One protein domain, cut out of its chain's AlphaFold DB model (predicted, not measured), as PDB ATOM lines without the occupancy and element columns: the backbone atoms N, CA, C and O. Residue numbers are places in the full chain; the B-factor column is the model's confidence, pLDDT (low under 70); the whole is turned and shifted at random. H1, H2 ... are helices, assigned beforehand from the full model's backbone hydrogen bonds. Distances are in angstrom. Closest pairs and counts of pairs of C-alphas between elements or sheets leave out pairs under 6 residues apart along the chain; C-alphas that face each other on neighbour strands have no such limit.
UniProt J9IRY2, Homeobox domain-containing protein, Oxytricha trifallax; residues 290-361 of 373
ATOM      1  N   GLN A 290     -15.687  12.238  29.506       97.75
ATOM      2  CA  GLN A 290     -15.767  11.294  28.380       97.75
ATOM      3  C   GLN A 290     -15.635  12.006  27.031       97.75
ATOM      4  O   GLN A 290     -14.912  11.548  26.151       97.75
ATOM      5  N   LYS A 291     -16.307  13.154  26.861       97.69
ATOM      6  CA  LYS A 291     -16.193  13.954  25.632       97.69
ATOM      7  C   LYS A 291     -14.775  14.472  25.411       97.69
ATOM      8  O   LYS A 291     -14.320  14.464  24.276       97.69
ATOM      9  N   GLN A 292     -14.101  14.920  26.469       98.19
ATOM     10  CA  GLN A 292     -12.731  15.420  26.384       98.19
ATOM     11  C   GLN A 292     -11.744  14.304  26.026       98.19
ATOM     12  O   GLN A 292     -10.893  14.510  25.172       98.19
ATOM     13  N   ILE A 293     -11.890  13.109  26.606       98.00
ATOM     14  CA  ILE A 293     -11.036  11.960  26.273       98.00
ATOM     15  C   ILE A 293     -11.248  11.532  24.817       98.00
ATOM     16  O   ILE A 293     -10.275  11.395  24.082       98.00
ATOM     17  N   LEU A 294     -12.503  11.392  24.377       98.06
ATOM     18  CA  LEU A 294     -12.823  11.079  22.978       98.06
ATOM     19  C   LEU A 294     -12.239  12.119  22.014       98.06
ATOM     20  O   LEU A 294     -11.682  11.755  20.983       98.06
ATOM     21  N   GLN A 295     -12.332  13.402  22.370       98.25
ATOM     22  CA  GLN A 295     -11.767  14.494  21.583       98.25
ATOM     23  C   GLN A 295     -10.243  14.391  21.488       98.25
ATOM     24  O   GLN A 295      -9.716  14.371  20.384       98.25
ATOM     25  N   ASN A 296      -9.553  14.218  22.617       98.06
ATOM     26  CA  ASN A 296      -8.098  14.082  22.649       98.06
ATOM     27  C   ASN A 296      -7.605  12.864  21.848       98.06
ATOM     28  O   ASN A 296      -6.549  12.927  21.225       98.06
ATOM     29  N   LEU A 297      -8.342  11.748  21.868       97.94
ATOM     30  CA  LEU A 297      -8.015  10.567  21.063       97.94
ATOM     31  C   LEU A 297      -8.202  10.829  19.564       97.94
ATOM     32  O   LEU A 297      -7.386  10.379  18.765       97.94
ATOM     33  N   PHE A 298      -9.237  11.582  19.189       97.94
ATOM     34  CA  PHE A 298      -9.504  11.942  17.797       97.94
ATOM     35  C   PHE A 298      -8.472  12.936  17.256       97.94
ATOM     36  O   PHE A 298      -8.037  12.831  16.114       97.94
ATOM     37  N   ASP A 299      -8.041  13.886  18.083       96.75
ATOM     38  CA  ASP A 299      -7.043  14.883  17.688       96.75
ATOM     39  C   ASP A 299      -5.655  14.253  17.498       96.75
ATOM     40  O   ASP A 299      -4.879  14.710  16.665       96.75
ATOM     41  N   LYS A 300      -5.354  13.157  18.212       96.94
ATOM     42  CA  LYS A 300      -4.140  12.355  17.985       96.94
ATOM     43  C   LYS A 300      -4.196  11.545  16.695       96.94
ATOM     44  O   LYS A 300      -3.161  11.298  16.088       96.94
ATOM     45  N   ASN A 301      -5.381  11.071  16.322       94.50
ATOM     46  CA  ASN A 301      -5.567  10.284  15.118       94.50
ATOM     47  C   ASN A 301      -6.943  10.568  14.512       94.50
ATOM     48  O   ASN A 301      -7.945   9.961  14.899       94.50
ATOM     49  N   SER A 302      -6.972  11.509  13.568       93.12
ATOM     50  CA  SER A 302      -8.202  12.000  12.936       93.12
ATOM     51  C   SER A 302      -8.746  11.071  11.846       93.12
ATOM     52  O   SER A 302      -9.594  11.483  11.054       93.12
ATOM     53  N   ILE A 303      -8.275   9.821  11.792       92.38
ATOM     54  CA  ILE A 303      -8.834   8.777  10.931       92.38
ATOM     55  C   ILE A 303     -10.027   8.085  11.598       92.38
ATOM     56  O   ILE A 303     -10.233   8.144  12.813       92.38
ATOM     57  N   GLN A 304     -10.807   7.364  10.797       91.62
ATOM     58  CA  GLN A 304     -11.849   6.485  11.310       91.62
ATOM     59  C   GLN A 304     -11.221   5.342  12.130       91.62
ATOM     60  O   GLN A 304     -10.435   4.550  11.619       91.62
ATOM     61  N   TRP A 305     -11.555   5.265  13.421       96.88
ATOM     62  CA  TRP A 305     -11.075   4.230  14.328       96.88
ATOM     63  C   TRP A 305     -11.556   2.846  13.903       96.88
ATOM     64  O   TRP A 305     -12.716   2.672  13.521       96.88
ATOM     65  N   SER A 306     -10.677   1.855  14.039       96.81
ATOM     66  CA  SER A 306     -11.008   0.454  13.789       96.81
ATOM     67  C   SER A 306     -11.959  -0.103  14.855       96.81
ATOM     68  O   SER A 306     -12.050   0.423  15.969       96.81
ATOM     69  N   LYS A 307     -12.643  -1.213  14.547       96.75
ATOM     70  CA  LYS A 307     -13.535  -1.913  15.491       96.75
ATOM     71  C   LYS A 307     -12.849  -2.199  16.836       96.75
ATOM     72  O   LYS A 307     -13.378  -1.836  17.882       96.75
ATOM     73  N   ALA A 308     -11.627  -2.738  16.805       97.44
ATOM     74  CA  ALA A 308     -10.855  -3.039  18.013       97.44
ATOM     75  C   ALA A 308     -10.537  -1.783  18.849       97.44
ATOM     76  O   ALA A 308     -10.590  -1.814  20.082       97.44
ATOM     77  N   GLN A 309     -10.240  -0.654  18.196       97.75
ATOM     78  CA  GLN A 309     -10.033   0.623  18.886       97.75
ATOM     79  C   GLN A 309     -11.328   1.121  19.533       97.75
ATOM     80  O   GLN A 309     -11.307   1.555  20.683       97.75
ATOM     81  N   ILE A 310     -12.456   1.022  18.828       98.00
ATOM     82  CA  ILE A 310     -13.771   1.424  19.338       98.00
ATOM     83  C   ILE A 310     -14.144   0.608  20.574       98.00
ATOM     84  O   ILE A 310     -14.541   1.196  21.577       98.00
ATOM     85  N   GLU A 311     -13.981  -0.712  20.538       97.75
ATOM     86  CA  GLU A 311     -14.265  -1.596  21.674       97.75
ATOM     87  C   GLU A 311     -13.353  -1.320  22.873       97.75
ATOM     88  O   GLU A 311     -13.803  -1.340  24.020       97.75
ATOM     89  N   LYS A 312     -12.070  -1.027  22.631       98.00
ATOM     90  CA  LYS A 312     -11.134  -0.624  23.688       98.00
ATOM     91  C   LYS A 312     -11.580   0.681  24.352       98.00
ATOM     92  O   LYS A 312     -11.779   0.712  25.560       98.00
ATOM     93  N   ILE A 313     -11.834   1.725  23.562       98.00
ATOM     94  CA  ILE A 313     -12.273   3.040  24.058       98.00
ATOM     95  C   ILE A 313     -13.631   2.943  24.767       98.00
ATOM     96  O   ILE A 313     -13.870   3.616  25.769       98.00
ATOM     97  N   ALA A 314     -14.536   2.112  24.250       97.88
ATOM     98  CA  ALA A 314     -15.841   1.858  24.842       97.88
ATOM     99  C   ALA A 314     -15.719   1.248  26.242       97.88
ATOM    100  O   ALA A 314     -16.352   1.752  27.171       97.88
ATOM    101  N   ARG A 315     -14.852   0.240  26.413       98.00
ATOM    102  CA  ARG A 315     -14.540  -0.344  27.725       98.00
ATOM    103  C   ARG A 315     -13.914   0.680  28.669       98.00
ATOM    104  O   ARG A 315     -14.430   0.861  29.767       98.00
ATOM    105  N   ASP A 316     -12.895   1.409  28.215       97.94
ATOM    106  CA  ASP A 316     -12.173   2.398  29.032       97.94
ATOM    107  C   ASP A 316     -13.085   3.532  29.535       97.94
ATOM    108  O   ASP A 316     -12.904   4.058  30.632       97.94
ATOM    109  N   LEU A 317     -14.090   3.919  28.741       97.50
ATOM    110  CA  LEU A 317     -15.020   5.003  29.072       97.50
ATOM    111  C   LEU A 317     -16.349   4.531  29.674       97.50
ATOM    112  O   LEU A 317     -17.210   5.383  29.930       97.50
ATOM    113  N   ALA A 318     -16.537   3.222  29.869       96.94
ATOM    114  CA  ALA A 318     -17.816   2.607  30.234       96.94
ATOM    115  C   ALA A 318     -18.976   3.075  29.324       96.94
ATOM    116  O   ALA A 318     -20.064   3.446  29.774       96.94
ATOM    117  N   LEU A 319     -18.722   3.119  28.014       96.69
ATOM    118  CA  LEU A 319     -19.689   3.467  26.978       96.69
ATOM    119  C   LEU A 319     -20.015   2.243  26.123       96.69
ATOM    120  O   LEU A 319     -19.203   1.348  25.948       96.69
ATOM    121  N   GLN A 320     -21.204   2.239  25.527       96.38
ATOM    122  CA  GLN A 320     -21.566   1.238  24.522       96.38
ATOM    123  C   GLN A 320     -20.737   1.454  23.237       96.38
ATOM    124  O   GLN A 320     -20.677   2.607  22.777       96.38
ATOM    125  N   PRO A 321     -20.147   0.408  22.625       97.50
ATOM    126  CA  PRO A 321     -19.328   0.529  21.414       97.50
ATOM    127  C   PRO A 321     -20.020   1.288  20.276       97.50
ATOM    128  O   PRO A 321     -19.428   2.182  19.672       97.50
ATOM    129  N   GLN A 322     -21.319   1.063  20.067       96.00
ATOM    130  CA  GLN A 322     -22.130   1.747  19.050       96.00
ATOM    131  C   GLN A 322     -22.149   3.271  19.258       96.00
ATOM    132  O   GLN A 322     -22.157   4.052  18.305       96.00
ATOM    133  N   LYS A 323     -22.122   3.738  20.515       95.50
ATOM    134  CA  LYS A 323     -22.114   5.176  20.844       95.50
ATOM    135  C   LYS A 323     -20.759   5.829  20.611       95.50
ATOM    136  O   LYS A 323     -20.727   7.051  20.407       95.50
ATOM    137  N   VAL A 324     -19.682   5.056  20.726       97.31
ATOM    138  CA  VAL A 324     -18.311   5.489  20.437       97.31
ATOM    139  C   VAL A 324     -18.110   5.520  18.927       97.31
ATOM    140  O   VAL A 324     -17.725   6.569  18.417       97.31
ATOM    141  N   TYR A 325     -18.510   4.461  18.215       97.06
ATOM    142  CA  TYR A 325     -18.526   4.409  16.749       97.06
ATOM    143  C   TYR A 325     -19.276   5.600  16.155       97.06
ATOM    144  O   TYR A 325     -18.685   6.411  15.447       97.06
ATOM    145  N   LYS A 326     -20.548   5.781  16.536       96.25
ATOM    146  CA  LYS A 326     -21.374   6.888  16.041       96.25
ATOM    147  C   LYS A 326     -20.752   8.254  16.320       96.25
ATOM    148  O   LYS A 326     -20.836   9.155  15.499       96.25
ATOM    149  N   TRP A 327     -20.134   8.428  17.490       97.00
ATOM    150  CA  TRP A 327     -19.475   9.689  17.821       97.00
ATOM    151  C   TRP A 327     -18.261   9.948  16.942       97.00
ATOM    152  O   TRP A 327     -18.115  11.066  16.455       97.00
ATOM    153  N   ASN A 328     -17.417   8.933  16.755       97.75
ATOM    154  CA  ASN A 328     -16.235   9.045  15.919       97.75
ATOM    155  C   ASN A 328     -16.630   9.336  14.469       97.75
ATOM    156  O   ASN A 328     -16.103  10.256  13.862       97.75
ATOM    157  N   TYR A 329     -17.637   8.625  13.965       96.44
ATOM    158  CA  TYR A 329     -18.207   8.852  12.645       96.44
ATOM    159  C   TYR A 329     -18.725  10.290  12.478       96.44
ATOM    160  O   TYR A 329     -18.260  11.025  11.608       96.44
ATOM    161  N   ASP A 330     -19.607  10.748  13.373       96.44
ATOM    162  CA  ASP A 330     -20.137  12.117  13.349       96.44
ATOM    163  C   ASP A 330     -19.013  13.169  13.404       96.44
ATOM    164  O   ASP A 330     -19.116  14.241  12.799       96.44
ATOM    165  N   LYS A 331     -17.947  12.894  14.166       97.00
ATOM    166  CA  LYS A 331     -16.787  13.778  14.308       97.00
ATOM    167  C   LYS A 331     -15.937  13.792  13.037       97.00
ATOM    168  O   LYS A 331     -15.574  14.877  12.585       97.00
ATOM    169  N   PHE A 332     -15.696  12.632  12.443       97.12
ATOM    170  CA  PHE A 332     -14.954  12.460  11.201       97.12
ATOM    171  C   PHE A 332     -15.637  13.159  10.022       97.12
ATOM    172  O   PHE A 332     -14.997  13.935   9.318       97.12
ATOM    173  N   ILE A 333     -16.957  13.023   9.877       96.19
ATOM    174  CA  ILE A 333     -17.718  13.734   8.835       96.19
ATOM    175  C   ILE A 333     -17.604  15.256   8.992       96.19
ATOM    176  O   ILE A 333     -17.457  15.986   8.012       96.19
ATOM    177  N   ARG A 334     -17.649  15.773  10.227       96.38
ATOM    178  CA  ARG A 334     -17.441  17.212  10.476       96.38
ATOM    179  C   ARG A 334     -16.019  17.644  10.144       96.38
ATOM    180  O   ARG A 334     -15.840  18.729   9.599       96.38
ATOM    181  N   PHE A 335     -15.038  16.811  10.477       96.69
ATOM    182  CA  PHE A 335     -13.642  17.054  10.147       96.69
ATOM    183  C   PHE A 335     -13.444  17.134   8.627       96.69
ATOM    184  O   PHE A 335     -12.935  18.140   8.148       96.69
ATOM    185  N   GLN A 336     -13.961  16.170   7.860       95.81
ATOM    186  CA  GLN A 336     -13.902  16.194   6.393       95.81
ATOM    187  C   GLN A 336     -14.560  17.441   5.796       95.81
ATOM    188  O   GLN A 336     -13.971  18.108   4.948       95.81
ATOM    189  N   LYS A 337     -15.752  17.816   6.274       96.44
ATOM    190  CA  LYS A 337     -16.424  19.046   5.823       96.44
ATOM    191  C   LYS A 337     -15.593  20.296   6.105       96.44
ATOM    192  O   LYS A 337     -15.526  21.181   5.257       96.44
ATOM    193  N   SER A 338     -14.942  20.355   7.266       96.38
ATOM    194  CA  SER A 338     -14.042  21.456   7.615       96.38
ATOM    195  C   SER A 338     -12.826  21.514   6.688       96.38
ATOM    196  O   SER A 338     -12.445  22.604   6.275       96.38
ATOM    197  N   GLN A 339     -12.235  20.368   6.339       94.56
ATOM    198  CA  GLN A 339     -11.102  20.297   5.408       94.56
ATOM    199  C   GLN A 339     -11.497  20.758   4.000       94.56
ATOM    200  O   GLN A 339     -10.821  21.597   3.403       94.56
ATOM    201  N   LEU A 340     -12.647  20.299   3.496       96.12
ATOM    202  CA  LEU A 340     -13.184  20.748   2.209       96.12
ATOM    203  C   LEU A 340     -13.425  22.261   2.200       96.12
ATOM    204  O   LEU A 340     -13.001  22.945   1.273       96.12
ATOM    205  N   GLN A 341     -14.029  22.809   3.252       96.75
ATOM    206  CA  GLN A 341     -14.250  24.249   3.348       96.75
ATOM    207  C   GLN A 341     -12.932  25.042   3.371       96.75
ATOM    208  O   GLN A 341     -12.827  26.070   2.706       96.75
ATOM    209  N   GLN A 342     -11.913  24.562   4.089       96.38
ATOM    210  CA  GLN A 342     -10.593  25.199   4.107       96.38
ATOM    211  C   GLN A 342      -9.930  25.181   2.726       96.38
ATOM    212  O   GLN A 342      -9.417  26.212   2.296       96.38
ATOM    213  N   SER A 343     -10.009  24.063   1.999       95.81
ATOM    214  CA  SER A 343      -9.481  23.981   0.631       95.81
ATOM    215  C   SER A 343     -10.180  24.952  -0.331       95.81
ATOM    216  O   SER A 343      -9.514  25.619  -1.117       95.81
ATOM    217  N   GLN A 344     -11.503  25.118  -0.219       96.06
ATOM    218  CA  GLN A 344     -12.260  26.077  -1.032       96.06
ATOM    219  C   GLN A 344     -11.836  27.520  -0.743       96.06
ATOM    220  O   GLN A 344     -11.617  28.296  -1.671       96.06
ATOM    221  N   ILE A 345     -11.655  27.866   0.536       96.81
ATOM    222  CA  ILE A 345     -11.177  29.194   0.941       96.81
ATOM    223  C   ILE A 345      -9.775  29.457   0.376       96.81
ATOM    224  O   ILE A 345      -9.538  30.525  -0.187       96.81
ATOM    225  N   GLN A 346      -8.861  28.488   0.471       96.00
ATOM    226  CA  GLN A 346      -7.506  28.613  -0.077       96.00
ATOM    227  C   GLN A 346      -7.516  28.778  -1.603       96.00
ATOM    228  O   GLN A 346      -6.808  29.634  -2.133       96.00
ATOM    229  N   GLN A 347      -8.363  28.030  -2.316       95.50
ATOM    230  CA  GLN A 347      -8.531  28.183  -3.764       95.50
ATOM    231  C   GLN A 347      -9.069  29.571  -4.134       95.50
ATOM    232  O   GLN A 347      -8.535  30.213  -5.038       95.50
ATOM    233  N   SER A 348     -10.074  30.082  -3.414       95.62
ATOM    234  CA  SER A 348     -10.591  31.438  -3.640       95.62
ATOM    235  C   SER A 348      -9.535  32.515  -3.374       95.62
ATOM    236  O   SER A 348      -9.414  33.464  -4.145       95.62
ATOM    237  N   GLN A 349      -8.726  32.361  -2.322       95.69
ATOM    238  CA  GLN A 349      -7.622  33.280  -2.031       95.69
ATOM    239  C   GLN A 349      -6.560  33.266  -3.136       95.69
ATOM    240  O   GLN A 349      -6.103  34.331  -3.554       95.69
ATOM    241  N   HIS A 350      -6.213  32.089  -3.661       94.38
ATOM    242  CA  HIS A 350      -5.267  31.960  -4.769       94.38
ATOM    243  C   HIS A 350      -5.793  32.599  -6.066       94.38
ATOM    244  O   HIS A 350      -5.049  33.296  -6.763       94.38
ATOM    245  N   LEU A 351      -7.080  32.413  -6.384       96.00
ATOM    246  CA  LEU A 351      -7.719  33.048  -7.542       96.00
ATOM    247  C   LEU A 351      -7.716  34.575  -7.417       96.00
ATOM    248  O   LEU A 351      -7.304  35.255  -8.356       96.00
ATOM    249  N   ASN A 352      -8.074  35.109  -6.248       95.75
ATOM    250  CA  ASN A 352      -8.049  36.551  -5.991       95.75
ATOM    251  C   ASN A 352      -6.631  37.126  -6.098       95.75
ATOM    252  O   ASN A 352      -6.426  38.176  -6.704       95.75
ATOM    253  N   TYR A 353      -5.631  36.430  -5.548       96.12
ATOM    254  CA  TYR A 353      -4.232  36.834  -5.678       96.12
ATOM    255  C   TYR A 353      -3.779  36.862  -7.145       96.12
ATOM    256  O   TYR A 353      -3.149  37.823  -7.585       96.12
ATOM    257  N   THR A 354      -4.148  35.841  -7.923       94.38
ATOM    258  CA  THR A 354      -3.805  35.751  -9.350       94.38
ATOM    259  C   THR A 354      -4.473  36.864 -10.158       94.38
ATOM    260  O   THR A 354      -3.807  37.508 -10.965       94.38
ATOM    261  N   GLN A 355      -5.756  37.146  -9.903       93.69
ATOM    262  CA  GLN A 355      -6.478  38.250 -10.542       93.69
ATOM    263  C   GLN A 355      -5.823  39.601 -10.240       93.69
ATOM    264  O   GLN A 355      -5.504  40.342 -11.166       93.69
ATOM    265  N   ASN A 356      -5.520  39.879  -8.970       94.94
ATOM    266  CA  ASN A 356      -4.854  41.121  -8.574       94.94
ATOM    267  C   ASN A 356      -3.467  41.268  -9.214       94.94
ATOM    268  O   ASN A 356      -3.089  42.364  -9.630       94.94
ATOM    269  N   LYS A 357      -2.712  40.169  -9.342       94.94
ATOM    270  CA  LYS A 357      -1.403  40.171 -10.006       94.94
ATOM    271  C   LYS A 357      -1.517  40.474 -11.503       94.94
ATOM    272  O   LYS A 357      -0.725  41.258 -12.018       94.94
ATOM    273  N   ILE A 358      -2.508  39.904 -12.192       95.19
ATOM    274  CA  ILE A 358      -2.771  40.194 -13.611       95.19
ATOM    275  C   ILE A 358      -3.155  41.667 -13.792       95.19
ATOM    276  O   ILE A 358      -2.579  42.341 -14.644       95.19
ATOM    277  N   SER A 359      -4.060  42.192 -12.960       93.94
ATOM    278  CA  SER A 359      -4.452  43.606 -13.003       93.94
ATOM    279  C   SER A 359      -3.269  44.543 -12.744       93.94
ATOM    280  O   SER A 359      -3.117  45.538 -13.448       93.94
ATOM    281  N   SER A 360      -2.395  44.208 -11.789       92.62
ATOM    282  CA  SER A 360      -1.181  44.988 -11.513       92.62
ATOM    283  C   SER A 360      -0.217  45.002 -12.701       92.62
ATOM    284  O   SER A 360       0.306  46.060 -13.045       92.62
ATOM    285  N   ASN A 361       0.006  43.853 -13.344       93.00
ATOM    286  CA  ASN A 361       0.885  43.764 -14.511       93.00
ATOM    287  C   ASN A 361       0.322  44.545 -15.704       93.00
ATOM    288  O   ASN A 361       1.082  45.229 -16.382       93.00
TER     289      ASN A 361
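AT A GLANCE: This is residues 290 to 361 of the 373 residues of the protein "Homeobox domain-containing protein" of Oxytricha trifallax (UniProt J9IRY2). What does the model look like? One long helix, H3, begins in a small compact head with the short helices H1 and H2, and its residues 337 to 361 stick out from that head as a free arm that makes most of the length. What is it built of? The printed part has 72 residues with three named helices, in the order H1, H2, H3, and no named strand; the class is all helix. How spread out is it? It is extended, with a radius of gyration of the C-alphas of 19.1 A and spans of 63 by 17 by 16 A.

HOW THE PARTS SIT: What touches the longest helix, H3, residues 321 to 361? H2, residues 307 to 316, touches it at a steep tilt of 66 degrees, opposite ways. The closest C-alphas are those of Ala 314 and Pro 321, 5.1 A apart, and H3 touches H2 with residues 321 to 325 alone. Where is H1, residues 290 to 300? It is close to H3 but not clearly touching, at a steep tilt of 48 degrees, the same way; the closest C-alphas, of Phe 298 and Asn 328, are 7.6 A apart. H1 and H2 are near each other, with 6 pairs of C-alphas within 10 A. What do the backbones show? In H1, H2 and H3 every O i to N i+4 pair is within hydrogen-bond range.

IN THESE COORDINATES: Where does H3 run? It goes from C-alpha 321 at (-19.328, 0.529, 21.414) to C-alpha 361 at (0.885, 43.764, -14.511), 59.7 A. Where are the shorter helices? H1 begins with C-alpha 290 at (-15.767, 11.294, 28.380) and is 15.6 A long; H2 is 14.3 A long.

THE WHOLE: How large is it? The two C-alphas farthest apart, of Ala 318 and Asn 361, are 63.6 A apart; without the free residues 337 to 361, the body spans 27 by 18 by 14 A. Is it continuous and confident? The printed part has no cut, the link from H1 to H2 is short and that from H2 to H3 is tight. The mean pLDDT of the printed part is 96.3, and no printed residue is under 70.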